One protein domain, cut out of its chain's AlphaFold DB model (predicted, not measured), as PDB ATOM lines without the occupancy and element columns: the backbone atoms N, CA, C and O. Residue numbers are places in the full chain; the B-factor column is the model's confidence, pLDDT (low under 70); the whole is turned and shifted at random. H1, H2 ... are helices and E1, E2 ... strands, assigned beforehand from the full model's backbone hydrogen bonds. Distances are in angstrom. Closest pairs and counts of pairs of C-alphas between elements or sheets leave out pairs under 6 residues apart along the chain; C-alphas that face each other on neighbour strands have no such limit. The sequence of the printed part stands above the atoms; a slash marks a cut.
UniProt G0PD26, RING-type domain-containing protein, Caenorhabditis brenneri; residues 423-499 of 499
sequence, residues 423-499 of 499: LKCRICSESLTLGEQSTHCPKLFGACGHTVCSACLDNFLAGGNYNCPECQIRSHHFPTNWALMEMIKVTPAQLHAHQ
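This is residues 423 to 499 of the 499 residues of the protein "RING-type domain-containing protein" of Caenorhabditis brenneri (UniProt G0PD26). There is little regular structure here: a body made largely of loops has a tiny hairpin, E1 and E2, near its middle, with H1 and H2 near E1, and residues 490 to 499, holding H3, stick out as a tail. The 77 printed residues hold, in order, E1, E2, H1, H2, H3, with an antiparallel sheet E1 - E2; the class is mixed, with under half in named elements. The whole is only just compact, close to loose, with radius of gyration 13.3 A and spans of 47 by 19 by 19 A.

After residues 423 to 441, find E1, residues 442 to 444, and E2, residues 451 to 453, an antiparallel hairpin at 138 degrees; N 443 and O 452, 2.8 A apart, are within hydrogen-bond range. H1, residues 454 to 462, comes closest to E1 at the C-alphas of Ser 454 and Lys 443, 5.9 A. H2, residues 482 to 489, comes closest to E1 at the C-alphas of Met 485 and Pro 442, 7.1 A. H3, residues 492 to 497, is apart from H2. Every O i to N i+4 pair is within range in H1 and H2; in H3 0 of 2 are, with 1 of 3 O i to N i+3 pairs.

Find C-alpha 442 at (122.697, 123.561, 173.395), where E1 begins. H1 runs 12.1 A, H2 10.3 A, and H3 9.6 A to C-alpha 497 at (100.141, 129.905, 168.117).

The printed part has no cut. The link from H1 to H2 is long, with 19 residues. Residues 490 to 499 have pLDDT under 70.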
ATOM      1  N   LEU A 423     120.124 127.314 164.125       78.06
ATOM      2  CA  LEU A 423     120.987 127.021 165.254       78.06
ATOM      3  C   LEU A 423     121.117 125.502 165.300       78.06
ATOM      4  O   LEU A 423     120.350 124.837 165.972       78.06
ATOM      5  N   LYS A 424     121.984 124.935 164.468       86.62
ATOM      6  CA  LYS A 424     122.212 123.503 164.323       86.62
ATOM      7  C   LYS A 424     123.413 123.149 165.158       86.62
ATOM      8  O   LYS A 424     124.373 123.917 165.248       86.62
ATOM      9  N   CYS A 425     123.390 121.961 165.735       89.69
ATOM     10  CA  CYS A 425     124.613 121.410 166.272       89.69
ATOM     11  C   CYS A 425     125.606 121.223 165.118       89.69
ATOM     12  O   CYS A 425     125.294 120.556 164.136       89.69
ATOM     13  N   ARG A 426     126.820 121.772 165.239       88.12
ATOM     14  CA  ARG A 426     127.873 121.626 164.215       88.12
ATOM     15  C   ARG A 426     128.337 120.182 164.002       88.12
ATOM     16  O   ARG A 426     129.020 119.908 163.025       88.12
ATOM     17  N   ILE A 427     127.970 119.279 164.909       92.00
ATOM     18  CA  ILE A 427     128.363 117.871 164.878       92.00
ATOM     19  C   ILE A 427     127.319 117.032 164.142       92.00
ATOM     20  O   ILE A 427     127.634 116.453 163.109       92.00
ATOM     21  N   CYS A 428     126.070 116.995 164.618       92.94
ATOM     22  CA  CYS A 428     125.019 116.202 163.968       92.94
ATOM     23  C   CYS A 428     124.238 116.956 162.883       92.94
ATOM     24  O   CYS A 428     123.446 116.349 162.174       92.94
ATOM     25  N   SER A 429     124.440 118.269 162.732       89.06
ATOM     26  CA  SER A 429     123.661 119.145 161.838       89.06
ATOM     27  C   SER A 429     122.151 119.204 162.126       89.06
ATOM     28  O   SER A 429     121.409 119.834 161.367       89.06
ATOM     29  N   GLU A 430     121.682 118.604 163.223       89.81
ATOM     30  CA  GLU A 430     120.296 118.717 163.678       89.81
ATOM     31  C   GLU A 430     120.054 120.057 164.374       89.81
ATOM     32  O   GLU A 430     120.961 120.645 164.975       89.81
ATOM     33  N   SER A 431     118.822 120.553 164.280       86.88
ATOM     34  CA  SER A 431     118.410 121.804 164.909       86.88
ATOM     35  C   SER A 431     118.482 121.694 166.428       86.88
ATOM     36  O   SER A 431     117.957 120.758 167.023       86.88
ATOM     37  N   LEU A 432     119.105 122.680 167.059       88.19
ATOM     38  CA  LEU A 432     119.069 122.876 168.497       88.19
ATOM     39  C   LEU A 432     117.647 123.265 168.894       88.19
ATOM     40  O   LEU A 432     116.976 124.045 168.219       88.19
ATOM     41  N   THR A 433     117.188 122.704 169.999       86.69
ATOM     42  CA  THR A 433     115.799 122.826 170.450       86.69
ATOM     43  C   THR A 433     115.737 123.404 171.848       86.69
ATOM     44  O   THR A 433     116.683 123.276 172.629       86.69
ATOM     45  N   LEU A 434     114.579 123.958 172.186       84.12
ATOM     46  CA  LEU A 434     114.323 124.507 173.501       84.12
ATOM     47  C   LEU A 434     114.143 123.428 174.581       84.12
ATOM     48  O   LEU A 434     113.410 122.463 174.389       84.12
ATOM     49  N   GLY A 435     114.731 123.665 175.753       85.75
ATOM     50  CA  GLY A 435     114.477 122.927 176.994       85.75
ATOM     51  C   GLY A 435     115.682 122.109 177.444       85.75
ATOM     52  O   GLY A 435     116.285 121.400 176.647       85.75
ATOM     53  N   GLU A 436     116.016 122.171 178.736       88.81
ATOM     54  CA  GLU A 436     117.178 121.450 179.285       88.81
ATOM     55  C   GLU A 436     117.075 119.930 179.154       88.81
ATOM     56  O   GLU A 436     118.096 119.250 179.097       88.81
ATOM     57  N   GLN A 437     115.845 119.418 179.081       89.25
ATOM     58  CA  GLN A 437     115.544 117.996 178.908       89.25
ATOM     59  C   GLN A 437     115.606 117.543 177.445       89.25
ATOM     60  O   GLN A 437     115.459 116.356 177.164       89.25
ATOM     61  N   SER A 438     115.786 118.463 176.495       90.69
ATOM     62  CA  SER A 438     115.905 118.072 175.098       90.69
ATOM     63  C   SER A 438     117.268 117.447 174.808       90.69
ATOM     64  O   SER A 438     118.308 117.949 175.242       90.69
ATOM     65  N   THR A 439     117.270 116.409 173.973       91.75
ATOM     66  CA  THR A 439     118.473 115.800 173.378       91.75
ATOM     67  C   THR A 439     119.215 116.751 172.436       91.75
ATOM     68  O   THR A 439     120.387 116.550 172.126       91.75
ATOM     69  N   HIS A 440     118.550 117.830 172.023       92.38
ATOM     70  CA  HIS A 440     119.114 118.890 171.199       92.38
ATOM     71  C   HIS A 440     119.284 120.215 171.955       92.38
ATOM     72  O   HIS A 440     119.407 121.277 171.344       92.38
ATOM     73  N   CYS A 441     119.316 120.171 173.291       92.81
ATOM     74  CA  CYS A 441     119.629 121.334 174.117       92.81
ATOM     75  C   CYS A 441     121.074 121.793 173.852       92.81
ATOM     76  O   CYS A 441     121.988 120.967 173.916       92.81
ATOM     77  N   PRO A 442     121.337 123.086 173.606       95.06
ATOM     78  CA  PRO A 442     122.697 123.561 173.395       95.06
ATOM     79  C   PRO A 442     123.513 123.547 174.692       95.06
ATOM     80  O   PRO A 442     123.112 124.118 175.710       95.06
ATOM     81  N   LYS A 443     124.688 122.924 174.643       96.31
ATOM     82  CA  LYS A 443     125.670 122.826 175.727       96.31
ATOM     83  C   LYS A 443     126.983 123.480 175.302       96.31
ATOM     84  O   LYS A 443     127.429 123.294 174.171       96.31
ATOM     85  N   LEU A 444     127.588 124.248 176.202       96.12
ATOM     86  CA  LEU A 444     128.867 124.927 175.990       96.12
ATOM     87  C   LEU A 444     130.026 124.049 176.441       96.12
ATOM     88  O   LEU A 444     129.962 123.458 177.506       96.12
ATOM     89  N   PHE A 445     131.137 124.057 175.716       95.69
ATOM     90  CA  PHE A 445     132.425 123.679 176.293       95.69
ATOM     91  C   PHE A 445     132.929 124.855 177.130       95.69
ATOM     92  O   PHE A 445     133.422 125.835 176.575       95.69
ATOM     93  N   GLY A 446     132.821 124.785 178.459       93.06
ATOM     94  CA  GLY A 446     133.092 125.920 179.352       93.06
ATOM     95  C   GLY A 446     134.497 126.526 179.228       93.06
ATOM     96  O   GLY A 446     134.693 127.683 179.579       93.06
ATOM     97  N   ALA A 447     135.464 125.775 178.691       92.75
ATOM     98  CA  ALA A 447     136.834 126.249 178.481       92.75
ATOM     99  C   ALA A 447     137.023 127.092 177.205       92.75
ATOM    100  O   ALA A 447     137.971 127.868 177.134       92.75
ATOM    101  N   CYS A 448     136.168 126.937 176.187       94.31
ATOM    102  CA  CYS A 448     136.351 127.597 174.886       94.31
ATOM    103  C   CYS A 448     135.088 128.244 174.302       94.31
ATOM    104  O   CYS A 448     135.179 128.931 173.292       94.31
ATOM    105  N   GLY A 449     133.917 128.031 174.901       92.50
ATOM    106  CA  GLY A 449     132.658 128.650 174.481       92.50
ATOM    107  C   GLY A 449     132.003 128.048 173.231       92.50
ATOM    108  O   GLY A 449     130.914 128.476 172.856       92.50
ATOM    109  N   HIS A 450     132.604 127.041 172.586       94.50
ATOM    110  CA  HIS A 450     131.959 126.333 171.474       94.50
ATOM    111  C   HIS A 450     130.724 125.563 171.956       94.50
ATOM    112  O   HIS A 450     130.687 125.084 173.091       94.50
ATOM    113  N   THR A 451     129.705 125.453 171.098       94.69
ATOM    114  CA  THR A 451     128.400 124.878 171.453       94.69
ATOM    115  C   THR A 451     128.114 123.600 170.668       94.69
ATOM    116  O   THR A 451     128.270 123.563 169.451       94.69
ATOM    117  N   VAL A 452     127.611 122.574 171.351       95.25
ATOM    118  CA  VAL A 452     127.120 121.315 170.761       95.25
ATOM    119  C   VAL A 452     125.739 120.969 171.327       95.25
ATOM    120  O   VAL A 452     125.326 121.568 172.315       95.25
ATOM    121  N   CYS A 453     124.995 120.032 170.731       96.56
ATOM    122  CA  CYS A 453     123.795 119.516 171.393       96.56
ATOM    123  C   CYS A 453     124.161 118.563 172.539       96.56
ATOM    124  O   CYS A 453     125.216 117.925 172.499       96.56
ATOM    125  N   SER A 454     123.272 118.436 173.527       96.50
ATOM    126  CA  SER A 454     123.388 117.470 174.627       96.50
ATOM    127  C   SER A 454     123.644 116.048 174.124       96.50
ATOM    128  O   SER A 454     124.594 115.431 174.584       96.50
ATOM    129  N   ALA A 455     122.925 115.572 173.104       96.56
ATOM    130  CA  ALA A 455     123.136 114.229 172.558       96.56
ATOM    131  C   ALA A 455     124.552 114.010 171.994       96.56
ATOM    132  O   ALA A 455     125.176 112.979 172.241       96.56
ATOM    133  N   CYS A 456     125.095 114.981 171.250       96.12
ATOM    134  CA  CYS A 456     126.472 114.889 170.754       96.12
ATOM    135  C   CYS A 456     127.490 114.981 171.895       96.12
ATOM    136  O   CYS A 456     128.497 114.276 171.862       96.12
ATOM    137  N   LEU A 457     127.231 115.822 172.900       95.62
ATOM    138  CA  LEU A 457     128.080 115.915 174.085       95.62
ATOM    139  C   LEU A 457     128.134 114.583 174.842       95.62
ATOM    140  O   LEU A 457     129.227 114.116 175.155       95.62
ATOM    141  N   ASP A 458     126.984 113.957 175.084       95.50
ATOM    142  CA  ASP A 458     126.890 112.678 175.788       95.50
ATOM    143  C   ASP A 458     127.682 111.584 175.054       95.50
ATOM    144  O   ASP A 458     128.434 110.836 175.682       95.50
ATOM    145  N   ASN A 459     127.618 111.558 173.716       94.19
ATOM    146  CA  ASN A 459     128.422 110.647 172.895       94.19
ATOM    147  C   ASN A 459     129.937 110.871 173.059       94.19
ATOM    148  O   ASN A 459     130.699 109.903 173.115       94.19
ATOM    149  N   PHE A 460     130.401 112.122 173.164       91.50
ATOM    150  CA  PHE A 460     131.820 112.414 173.403       91.50
ATOM    151  C   PHE A 460     132.277 111.997 174.803       91.50
ATOM    152  O   PHE A 460     133.349 111.403 174.954       91.50
ATOM    153  N   LEU A 461     131.446 112.259 175.815       91.88
ATOM    154  CA  LEU A 461     131.735 111.906 177.204       91.88
ATOM    155  C   LEU A 461     131.757 110.389 177.415       91.88
ATOM    156  O   LEU A 461     132.647 109.891 178.106       91.88
ATOM    157  N   ALA A 462     130.854 109.646 176.767       92.88
ATOM    158  CA  ALA A 462     130.844 108.183 176.798       92.88
ATOM    159  C   ALA A 462     132.127 107.574 176.204       92.88
ATOM    160  O   ALA A 462     132.615 106.555 176.692       92.88
ATOM    161  N   GLY A 463     132.718 108.226 175.196       88.31
ATOM    162  CA  GLY A 463     134.020 107.857 174.629       88.31
ATOM    163  C   GLY A 463     135.233 108.293 175.462       88.31
ATOM    164  O   GLY A 463     136.367 108.079 175.037       88.31
ATOM    165  N   GLY A 464     135.028 108.940 176.617       89.12
ATOM    166  CA  GLY A 464     136.096 109.471 177.470       89.12
ATOM    167  C   GLY A 464     136.821 110.697 176.897       89.12
ATOM    168  O   GLY A 464     137.876 111.076 177.413       89.12
ATOM    169  N   ASN A 465     136.284 111.326 175.844       80.69
ATOM    170  CA  ASN A 465     136.898 112.480 175.197       80.69
ATOM    171  C   ASN A 465     136.299 113.789 175.733       80.69
ATOM    172  O   ASN A 465     135.140 114.111 175.495       80.69
ATOM    173  N   TYR A 466     137.122 114.562 176.439       88.62
ATOM    174  CA  TYR A 466     136.742 115.845 177.044       88.62
ATOM    175  C   TYR A 466     137.169 117.052 176.196       88.62
ATOM    176  O   TYR A 466     137.089 118.193 176.654       88.62
ATOM    177  N   ASN A 467     137.672 116.820 174.983       93.25
ATOM    178  CA  ASN A 467     138.156 117.878 174.107       93.25
ATOM    179  C   ASN A 467     137.022 118.405 173.232       93.25
ATOM    180  O   ASN A 467     136.243 117.638 172.668       93.25
ATOM    181  N   CYS A 468     136.947 119.728 173.096       93.12
ATOM    182  CA  CYS A 468     136.021 120.356 172.164       93.12
ATOM    183  C   CYS A 468     136.300 119.869 170.730       93.12
ATOM    184  O   CYS A 468     137.439 119.977 170.279       93.12
ATOM    185  N   PRO A 469     135.295 119.393 169.978       89.62
ATOM    186  CA  PRO A 469     135.508 118.894 168.621       89.62
ATOM    187  C   PRO A 469     136.004 119.979 167.652       89.62
ATOM    188  O   PRO A 469     136.697 119.662 166.689       89.62
ATOM    189  N   GLU A 470     135.697 121.253 167.917       90.25
ATOM    190  CA  GLU A 470     136.069 122.371 167.041       90.25
ATOM    191  C   GLU A 470     137.504 122.858 167.267       90.25
ATOM    192  O   GLU A 470     138.232 123.101 166.310       90.25
ATOM    193  N   CYS A 471     137.928 122.996 168.525       94.38
ATOM    194  CA  CYS A 471     139.221 123.609 168.858       94.38
ATOM    195  C   CYS A 471     140.162 122.701 169.657       94.38
ATOM    196  O   CYS A 471     141.243 123.134 170.040       94.38
ATOM    197  N   GLN A 472     139.744 121.468 169.955       94.56
ATOM    198  CA  GLN A 472     140.491 120.451 170.706       94.56
ATOM    199  C   GLN A 472     140.899 120.854 172.138       94.56
ATOM    200  O   GLN A 472     141.618 120.118 172.810       94.56
ATOM    201  N   ILE A 473     140.403 121.987 172.653       95.25
ATOM    202  CA  ILE A 473     140.638 122.427 174.035       95.25
ATOM    203  C   ILE A 473     139.840 121.531 174.986       95.25
ATOM    204  O   ILE A 473     138.627 121.368 174.825       95.25
ATOM    205  N   ARG A 474     140.521 120.978 175.991       94.25
ATOM    206  CA  ARG A 474     139.913 120.146 177.032       94.25
ATOM    207  C   ARG A 474     138.988 120.976 177.920       94.25
ATOM    208  O   ARG A 474     139.379 122.035 178.406       94.25
ATOM    209  N   SER A 475     137.782 120.483 178.172       95.00
ATOM    210  CA  SER A 475     136.828 121.098 179.089       95.00
ATOM    211  C   SER A 475     136.261 120.068 180.059       95.00
ATOM    212  O   SER A 475     135.992 118.932 179.691       95.00
ATOM    213  N   HIS A 476     136.079 120.475 181.310       93.62
ATOM    214  CA  HIS A 476     135.505 119.636 182.366       93.62
ATOM    215  C   HIS A 476     134.117 120.117 182.804       93.62
ATOM    216  O   HIS A 476     133.536 119.563 183.732       93.62
ATOM    217  N   HIS A 477     133.592 121.165 182.163       94.81
ATOM    218  CA  HIS A 477     132.336 121.796 182.540       94.81
ATOM    219  C   HIS A 477     131.508 122.125 181.300       94.81
ATOM    220  O   HIS A 477     132.016 122.754 180.370       94.81
ATOM    221  N   PHE A 478     130.236 121.711 181.314       95.62
ATOM    222  CA  PHE A 478     129.360 121.784 180.147       95.62
ATOM    223  C   PHE A 478     128.006 122.444 180.441       95.62
ATOM    224  O   PHE A 478     126.973 121.764 180.464       95.62
ATOM    225  N   PRO A 479     127.975 123.758 180.723       96.12
ATOM    226  CA  PRO A 479     126.736 124.431 181.074       96.12
ATOM    227  C   PRO A 479     125.806 124.539 179.859       96.12
ATOM    228  O   PRO A 479     126.241 124.550 178.705       96.12
ATOM    229  N   THR A 480     124.505 124.650 180.121       95.38
ATOM    230  CA  THR A 480     123.519 125.015 179.097       95.38
ATOM    231  C   THR A 480     123.870 126.387 178.512       95.38
ATOM    232  O   THR A 480     124.145 127.332 179.255       95.38
ATOM    233  N   ASN A 481     123.848 126.518 177.181       93.94
ATOM    234  CA  ASN A 481     124.016 127.814 176.525       93.94
ATOM    235  C   ASN A 481     122.712 128.621 176.628       93.94
ATOM    236  O   ASN A 481     121.904 128.634 175.699       93.94
ATOM    237  N   TRP A 482     122.486 129.266 177.772       89.75
ATOM    238  CA  TRP A 482     121.257 130.021 178.027       89.75
ATOM    239  C   TRP A 482     121.036 131.171 177.039       89.75
ATOM    240  O   TRP A 482     119.903 131.387 176.619       89.75
ATOM    241  N   ALA A 483     122.105 131.833 176.590       85.44
ATOM    242  CA  ALA A 483     122.016 132.883 175.574       85.44
ATOM    243  C   ALA A 483     121.498 132.330 174.234       85.44
ATOM    244  O   ALA A 483     120.615 132.912 173.608       85.44
ATOM    245  N   LEU A 484     121.995 131.161 173.813       85.62
ATOM    246  CA  LEU A 484     121.501 130.495 172.608       85.62
ATOM    247  C   LEU A 484     120.076 129.968 172.780       85.62
ATOM    248  O   LEU A 484     119.275 130.063 171.858       85.62
ATOM    249  N   MET A 485     119.739 129.464 173.967       83.62
ATOM    250  CA  MET A 485     118.374 129.072 174.314       83.62
ATOM    251  C   MET A 485     117.397 130.244 174.218       83.62
ATOM    252  O   MET A 485     116.310 130.059 173.685       83.62
ATOM    253  N   GLU A 486     117.757 131.444 174.681       81.19
ATOM    254  CA  GLU A 486     116.915 132.634 174.503       81.19
ATOM    255  C   GLU A 486     116.748 133.005 173.027       81.19
ATOM    256  O   GLU A 486     115.628 133.275 172.601       81.19
ATOM    257  N   MET A 487     117.804 132.907 172.212       78.12
ATOM    258  CA  MET A 487     117.685 133.103 170.760       78.12
ATOM    259  C   MET A 487     116.751 132.073 170.094       78.12
ATOM    260  O   MET A 487     115.993 132.428 169.190       78.12
ATOM    261  N   ILE A 488     116.740 130.821 170.573       78.69
ATOM    262  CA  ILE A 488     115.798 129.776 170.125       78.69
ATOM    263  C   ILE A 488     114.358 130.078 170.595       78.69
ATOM    264  O   ILE A 488     113.413 129.804 169.862       78.69
ATOM    265  N   LYS A 489     114.151 130.669 171.786       71.56
ATOM    266  CA  LYS A 489     112.800 131.067 172.259       71.56
ATOM    267  C   LYS A 489     112.168 132.143 171.383       71.56
ATOM    268  O   LYS A 489     110.952 132.177 171.239       71.56
ATOM    269  N   VAL A 490     112.987 133.044 170.847       61.03
ATOM    270  CA  VAL A 490     112.527 134.224 170.102       61.03
ATOM    271  C   VAL A 490     112.257 133.898 168.623       61.03
ATOM    272  O   VAL A 490     111.725 134.732 167.890       61.03
ATOM    273  N   THR A 491     112.559 132.679 168.154       57.41
ATOM    274  CA  THR A 491     112.319 132.308 166.752       57.41
ATOM    275  C   THR A 491     110.802 132.173 166.474       57.41
ATOM    276  O   THR A 491     110.110 131.463 167.206       57.41
ATOM    277  N   PRO A 492     110.233 132.815 165.427       50.41
ATOM    278  CA  PRO A 492     108.790 133.123 165.334       50.41
ATOM    279  C   PRO A 492     107.804 131.950 165.219       50.41
ATOM    280  O   PRO A 492     106.595 132.182 165.212       50.41
ATOM    281  N   ALA A 493     108.263 130.699 165.142       50.84
ATOM    282  CA  ALA A 493     107.374 129.546 164.987       50.84
ATOM    283  C   ALA A 493     106.379 129.377 166.159       50.84
ATOM    284  O   ALA A 493     105.338 128.754 165.978       50.84
ATOM    285  N   GLN A 494     106.652 129.963 167.333       46.72
ATOM    286  CA  GLN A 494     105.754 129.921 168.498       46.72
ATOM    287  C   GLN A 494     104.897 131.187 168.691       46.72
ATOM    288  O   GLN A 494     103.931 131.150 169.449       46.72
ATOM    289  N   LEU A 495     105.172 132.285 167.976       43.75
ATOM    290  CA  LEU A 495     104.358 133.512 168.047       43.75
ATOM    291  C   LEU A 495     103.048 133.407 167.246       43.75
ATOM    292  O   LEU A 495     102.080 134.079 167.580       43.75
ATOM    293  N   HIS A 496     102.976 132.514 166.255       46.91
ATOM    294  CA  HIS A 496     101.751 132.252 165.487       46.91
ATOM    295  C   HIS A 496     100.752 131.297 166.169       46.91
ATOM    296  O   HIS A 496      99.703 131.027 165.598       46.91
ATOM    297  N   ALA A 497     101.048 130.785 167.369       46.28
ATOM    298  CA  ALA A 497     100.141 129.905 168.117       46.28
ATOM    299  C   ALA A 497      99.374 130.620 169.253       46.28
ATOM    300  O   ALA A 497      98.539 129.996 169.905       46.28
ATOM    301  N   HIS A 498      99.650 131.907 169.502       43.38
ATOM    302  CA  HIS A 498      99.047 132.687 170.596       43.38
ATOM    303  C   HIS A 498      98.477 134.060 170.178       43.38
ATOM    304  O   HIS A 498      98.174 134.886 171.039       43.38
ATOM    305  N   GLN A 499      98.276 134.281 168.879       37.62
ATOM    306  CA  GLN A 499      97.328 135.257 168.319       37.62
ATOM    307  C   GLN A 499      96.322 134.487 167.475       37.62
ATOM    308  O   GLN A 499      95.142 134.898 167.469       37.62
TER     309      GLN A 499